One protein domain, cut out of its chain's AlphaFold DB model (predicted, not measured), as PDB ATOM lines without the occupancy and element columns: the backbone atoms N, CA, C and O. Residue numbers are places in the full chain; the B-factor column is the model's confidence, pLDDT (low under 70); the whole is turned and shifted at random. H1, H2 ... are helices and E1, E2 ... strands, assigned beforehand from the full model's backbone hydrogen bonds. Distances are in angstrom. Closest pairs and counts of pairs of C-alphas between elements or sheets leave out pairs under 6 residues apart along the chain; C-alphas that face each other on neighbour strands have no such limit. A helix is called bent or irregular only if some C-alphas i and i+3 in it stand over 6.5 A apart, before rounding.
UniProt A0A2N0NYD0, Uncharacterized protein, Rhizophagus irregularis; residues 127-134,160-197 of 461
ATOM      1  N   ARG A 127     144.344 102.967 107.051       83.44
ATOM      2  CA  ARG A 127     144.398 104.028 106.037       83.44
ATOM      3  C   ARG A 127     144.136 103.475 104.641       83.44
ATOM      4  O   ARG A 127     144.915 102.673 104.137       83.44
ATOM      5  N   ALA A 128     143.127 104.022 103.968       81.00
ATOM      6  CA  ALA A 128     142.892 103.809 102.545       81.00
ATOM      7  C   ALA A 128     143.398 105.009 101.726       81.00
ATOM      8  O   ALA A 128     143.053 106.160 101.995       81.00
ATOM      9  N   ARG A 129     144.241 104.762 100.717       74.69
ATOM     10  CA  ARG A 129     144.715 105.776  99.765       74.69
ATOM     11  C   ARG A 129     144.223 105.439  98.368       74.69
ATOM     12  O   ARG A 129     144.572 104.399  97.820       74.69
ATOM     13  N   PHE A 130     143.487 106.367  97.778       74.56
ATOM     14  CA  PHE A 130     142.918 106.221  96.446       74.56
ATOM     15  C   PHE A 130     143.724 107.040  95.430       74.56
ATOM     16  O   PHE A 130     143.926 108.242  95.612       74.56
ATOM     17  N   GLU A 131     144.201 106.409  94.356       65.50
ATOM     18  CA  GLU A 131     144.827 107.104  93.227       65.50
ATOM     19  C   GLU A 131     143.748 107.420  92.183       65.50
ATOM     20  O   GLU A 131     143.195 106.517  91.554       65.50
ATOM     21  N   VAL A 132     143.425 108.703  92.009       60.62
ATOM     22  CA  VAL A 132     142.398 109.160  91.060       60.62
ATOM     23  C   VAL A 132     143.053 109.573  89.746       60.62
ATOM     24  O   VAL A 132     144.029 110.324  89.749       60.62
ATOM     25  N   HIS A 133     142.485 109.132  88.621       54.09
ATOM     26  CA  HIS A 133     142.763 109.715  87.308       54.09
ATOM     27  C   HIS A 133     141.603 110.610  86.871       54.09
ATOM     28  O   HIS A 133     140.440 110.217  86.922       54.09
ATOM     29  N   THR A 134     141.934 111.812  86.403       47.38
ATOM     30  CA  THR A 134     141.019 112.699  85.679       47.38
ATOM     31  C   THR A 134     141.379 112.631  84.201       47.38
ATOM     32  O   THR A 134     142.357 113.240  83.771       47.38
ATOM     33  N   TYR A 160     137.576 108.077  87.894       58.31
ATOM     34  CA  TYR A 160     137.661 106.692  88.353       58.31
ATOM     35  C   TYR A 160     138.964 106.467  89.124       58.31
ATOM     36  O   TYR A 160     139.980 107.133  88.889       58.31
ATOM     37  N   TYR A 161     138.928 105.533  90.077       57.59
ATOM     38  CA  TYR A 161     140.117 105.124  90.813       57.59
ATOM     39  C   TYR A 161     140.963 104.202  89.946       57.59
ATOM     40  O   TYR A 161     140.487 103.193  89.433       57.59
ATOM     41  N   LYS A 162     142.234 104.555  89.786       61.00
ATOM     42  CA  LYS A 162     143.226 103.734  89.096       61.00
ATOM     43  C   LYS A 162     143.747 102.621  90.005       61.00
ATOM     44  O   LYS A 162     144.041 101.529  89.534       61.00
ATOM     45  N   SER A 163     143.910 102.921  91.292       65.88
ATOM     46  CA  SER A 163     144.401 101.980  92.295       65.88
ATOM     47  C   SER A 163     143.971 102.408  93.702       65.88
ATOM     48  O   SER A 163     143.709 103.588  93.952       65.88
ATOM     49  N   ILE A 164     143.895 101.439  94.616       71.00
ATOM     50  CA  ILE A 164     143.635 101.647  96.042       71.00
ATOM     51  C   ILE A 164     144.779 100.980  96.806       71.00
ATOM     52  O   ILE A 164     145.143  99.841  96.518       71.00
ATOM     53  N   LYS A 165     145.358 101.693  97.772       80.88
ATOM     54  CA  LYS A 165     146.360 101.167  98.699       80.88
ATOM     55  C   LYS A 165     145.783 101.201 100.110       80.88
ATOM     56  O   LYS A 165     145.554 102.288 100.637       80.88
ATOM     57  N   LEU A 166     145.559 100.027 100.689       82.06
ATOM     58  CA  LEU A 166     145.067  99.854 102.054       82.06
ATOM     59  C   LEU A 166     146.241  99.581 103.002       82.06
ATOM     60  O   LEU A 166     147.240  98.976 102.614       82.06
ATOM     61  N   ILE A 167     146.136 100.085 104.223       82.69
ATOM     62  CA  ILE A 167     147.015  99.796 105.356       82.69
ATOM     63  C   ILE A 167     146.075  99.537 106.525       82.69
ATOM     64  O   ILE A 167     145.231 100.387 106.783       82.69
ATOM     65  N   GLY A 168     146.193  98.400 107.206       86.06
ATOM     66  CA  GLY A 168     145.214  97.995 108.217       86.06
ATOM     67  C   GLY A 168     143.832  97.675 107.634       86.06
ATOM     68  O   GLY A 168     143.581  97.830 106.434       86.06
ATOM     69  N   GLY A 169     142.946  97.206 108.504       89.88
ATOM     70  CA  GLY A 169     141.638  96.667 108.160       89.88
ATOM     71  C   GLY A 169     141.724  95.318 107.441       89.88
ATOM     72  O   GLY A 169     142.787  94.873 106.990       89.88
ATOM     73  N   GLU A 170     140.577  94.668 107.305       88.94
ATOM     74  CA  GLU A 170     140.453  93.442 106.525       88.94
ATOM     75  C   GLU A 170     140.630  93.729 105.035       88.94
ATOM     76  O   GLU A 170     139.980  94.595 104.450       88.94
ATOM     77  N   HIS A 171     141.550  93.004 104.400       82.88
ATOM     78  CA  HIS A 171     141.818  93.183 102.980       82.88
ATOM     79  C   HIS A 171     140.809  92.375 102.157       82.88
ATOM     80  O   HIS A 171     140.643  91.184 102.418       82.88
ATOM     81  N   PRO A 172     140.164  92.974 101.140       80.00
ATOM     82  CA  PRO A 172     139.287  92.222 100.255       80.00
ATOM     83  C   PRO A 172     140.107  91.273  99.370       80.00
ATOM     84  O   PRO A 172     141.211  91.616  98.940       80.00
ATOM     85  N   ASP A 173     139.529  90.126  99.004       76.38
ATOM     86  CA  ASP A 173     140.169  89.146  98.106       76.38
ATOM     87  C   ASP A 173     140.549  89.742  96.742       76.38
ATOM     88  O   ASP A 173     141.518  89.335  96.098       76.38
ATOM     89  N   LYS A 174     139.759  90.714  96.273       75.81
ATOM     90  CA  LYS A 174     139.998  91.479  95.046       75.81
ATOM     91  C   LYS A 174     139.681  92.943  95.295       75.81
ATOM     92  O   LYS A 174     138.659  93.261  95.892       75.81
ATOM     93  N   ILE A 175     140.508  93.838  94.758       69.06
ATOM     94  CA  ILE A 175     140.340  95.288  94.952       69.06
ATOM     95  C   ILE A 175     139.020  95.827  94.374       69.06
ATOM     96  O   ILE A 175     138.476  96.808  94.866       69.06
ATOM     97  N   GLU A 176     138.491  95.157  93.350       71.38
ATOM     98  CA  GLU A 176     137.193  95.452  92.730       71.38
ATOM     99  C   GLU A 176     136.022  95.235  93.700       71.38
ATOM    100  O   GLU A 176     134.974  95.854  93.540       71.38
ATOM    101  N   ASN A 177     136.230  94.411  94.732       78.25
ATOM    102  CA  ASN A 177     135.261  94.085  95.773       78.25
ATOM    103  C   ASN A 177     135.498  94.894  97.058       78.25
ATOM    104  O   ASN A 177     135.048  94.487  98.126       78.25
ATOM    105  N   PHE A 178     136.256  95.992  96.991       82.88
ATOM    106  CA  PHE A 178     136.482  96.836  98.158       82.88
ATOM    107  C   PHE A 178     135.167  97.474  98.628       82.88
ATOM    108  O   PHE A 178     134.591  98.313  97.930       82.88
ATOM    109  N   ASP A 179     134.729  97.082  99.823       82.81
ATOM    110  CA  ASP A 179     133.618  97.683 100.554       82.81
ATOM    111  C   ASP A 179     134.181  98.541 101.691       82.81
ATOM    112  O   ASP A 179     134.797  98.040 102.633       82.81
ATOM    113  N   GLU A 180     133.988  99.851 101.577       81.31
ATOM    114  CA  GLU A 180     134.479 100.818 102.549       81.31
ATOM    115  C   GLU A 180     133.806 100.675 103.915       81.31
ATOM    116  O   GLU A 180     134.485 100.797 104.928       81.31
ATOM    117  N   GLU A 181     132.502 100.399 103.967       86.06
ATOM    118  CA  GLU A 181     131.775 100.305 105.236       86.06
ATOM    119  C   GLU A 181     132.209  99.051 105.997       86.06
ATOM    120  O   GLU A 181     132.500  99.113 107.193       86.06
ATOM    121  N   ALA A 182     132.354  97.932 105.282       86.81
ATOM    122  CA  ALA A 182     132.906  96.707 105.845       86.81
ATOM    123  C   ALA A 182     134.369  96.891 106.291       86.81
ATOM    124  O   ALA A 182     134.732  96.470 107.390       86.81
ATOM    125  N   TRP A 183     135.198  97.567 105.486       91.06
ATOM    126  CA  TRP A 183     136.593  97.845 105.836       91.06
ATOM    127  C   TRP A 183     136.708  98.758 107.064       91.06
ATOM    128  O   TRP A 183     137.459  98.436 107.982       91.06
ATOM    129  N   VAL A 184     135.935  99.847 107.142       87.88
ATOM    130  CA  VAL A 184     135.903 100.734 108.319       87.88
ATOM    131  C   VAL A 184     135.439  99.968 109.554       87.88
ATOM    132  O   VAL A 184     136.069 100.070 110.601       87.88
ATOM    133  N   LYS A 185     134.394  99.143 109.433       91.75
ATOM    134  CA  LYS A 185     133.913  98.315 110.543       91.75
ATOM    135  C   LYS A 185     134.962  97.306 111.015       91.75
ATOM    136  O   LYS A 185     135.084  97.062 112.208       91.75
ATOM    137  N   SER A 186     135.767  96.759 110.103       91.56
ATOM    138  CA  SER A 186     136.859  95.852 110.472       91.56
ATOM    139  C   SER A 186     137.919  96.516 111.363       91.56
ATOM    140  O   SER A 186     138.589  95.819 112.123       91.56
ATOM    141  N   LEU A 187     138.049  97.850 111.322       90.75
ATOM    142  CA  LEU A 187     138.958  98.608 112.187       90.75
ATOM    143  C   LEU A 187     138.446  98.751 113.625       90.75
ATOM    144  O   LEU A 187     139.182  99.247 114.470       90.75
ATOM    145  N   GLU A 188     137.229  98.305 113.944       90.62
ATOM    146  CA  GLU A 188     136.797  98.182 115.342       90.62
ATOM    147  C   GLU A 188     137.600  97.096 116.085       90.62
ATOM    148  O   GLU A 188     137.799  97.198 117.297       90.62
ATOM    149  N   ASP A 189     138.111  96.082 115.371       90.50
ATOM    150  CA  ASP A 189     139.037  95.095 115.928       90.50
ATOM    151  C   ASP A 189     140.485  95.595 115.814       90.50
ATOM    152  O   ASP A 189     141.051  95.716 114.724       90.50
ATOM    153  N   TYR A 190     141.124  95.829 116.963       87.38
ATOM    154  CA  TYR A 190     142.518  96.275 117.043       87.38
ATOM    155  C   TYR A 190     143.509  95.305 116.381       87.38
ATOM    156  O   TYR A 190     144.619  95.701 116.028       87.38
ATOM    157  N   ARG A 191     143.136  94.032 116.193       89.19
ATOM    158  CA  ARG A 191     143.955  93.042 115.469       89.19
ATOM    159  C   ARG A 191     144.106  93.383 113.993       89.19
ATOM    160  O   ARG A 191     145.082  92.967 113.374       89.19
ATOM    161  N   ASN A 192     143.170  94.158 113.457       89.25
ATOM    162  CA  ASN A 192     143.206  94.642 112.088       89.25
ATOM    163  C   ASN A 192     143.974  95.966 111.964       89.25
ATOM    164  O   ASN A 192     144.161  96.464 110.854       89.25
ATOM    165  N   TRP A 193     144.453  96.562 113.059       88.06
ATOM    166  CA  TRP A 193     145.228  97.798 112.987       88.06
ATOM    167  C   TRP A 193     146.616  97.557 112.410       88.06
ATOM    168  O   TRP A 193     147.255  96.526 112.618       88.06
ATOM    169  N   SER A 194     147.115  98.545 111.678       83.19
ATOM    170  CA  SER A 194     148.476  98.549 111.162       83.19
ATOM    171  C   SER A 194     149.199  99.821 111.565       83.19
ATOM    172  O   SER A 194     148.600 100.858 111.840       83.19
ATOM    173  N   CYS A 195     150.524  99.741 111.582       75.19
ATOM    174  CA  CYS A 195     151.366 100.875 111.911       75.19
ATOM    175  C   CYS A 195     151.284 101.951 110.816       75.19
ATOM    176  O   CYS A 195     151.809 101.795 109.709       75.19
ATOM    177  N   LEU A 196     150.633 103.069 111.133       65.06
ATOM    178  CA  LEU A 196     150.572 104.268 110.313       65.06
ATOM    179  C   LEU A 196     151.748 105.179 110.652       65.06
ATOM    180  O   LEU A 196     151.606 106.229 111.276       65.06
ATOM    181  N   LEU A 197     152.937 104.805 110.194       61.94
ATOM    182  CA  LEU A 197     154.076 105.706 110.276       61.94
ATOM    183  C   LEU A 197     153.819 106.950 109.419       61.94
ATOM    184  O   LEU A 197     153.510 106.873 108.222       61.94
TER     185      LEU A 197
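Overview. This is residues 127 to 134 and 160 to 197 of the 461 residues of an uncharacterized protein of Rhizophagus irregularis (UniProt A0A2N0NYD0). A two-stranded antiparallel ribbon, E1 beside E2, has a long loop and one short helix, H1, folded back over one face. The last residues, 194 to 197, pass the end of the ribbon where E1 begins. The printed part has 46 residues with two named strands and one named helix, in the order E1, E2, H1; the class is mixed, with under half of the residues in named elements. It is only just compact, close to loose, with a radius of gyration of the C-alphas of 11.1 A and spans of 35 by 24 by 15 A.

Along the chain. E1, residues 127 to 133, is 19.6 A long and begins at C-alpha 127 (144.398, 104.028, 106.037). E2, residues 160 to 167, is 20.6 A long and bends by 54 degrees at residue 163. H1, residues 180 to 186, is 9.6 A long and ends at C-alpha 186 (136.859, 95.852, 110.472).

Arrangement. E1 and E2 are antiparallel at 161 degrees, with N 127 and O 167 2.7 A apart, within hydrogen-bond range. E1 and H1 are near each other, with 5 pairs of C-alphas within 10 A. In H1 every O i to N i+4 pair is within hydrogen-bond range.

Size, cuts and confidence. The farthest C-alphas, of Thr 134 and Arg 191, are 35.8 A apart. Residues 135 to 159 are not printed; C-alphas 134 and 160 are 7.4 A apart across this cut. The link from E2 to H1 is long. Residues 131 to 134, 160 to 163, 175 and 196 to 197 have pLDDT under 70.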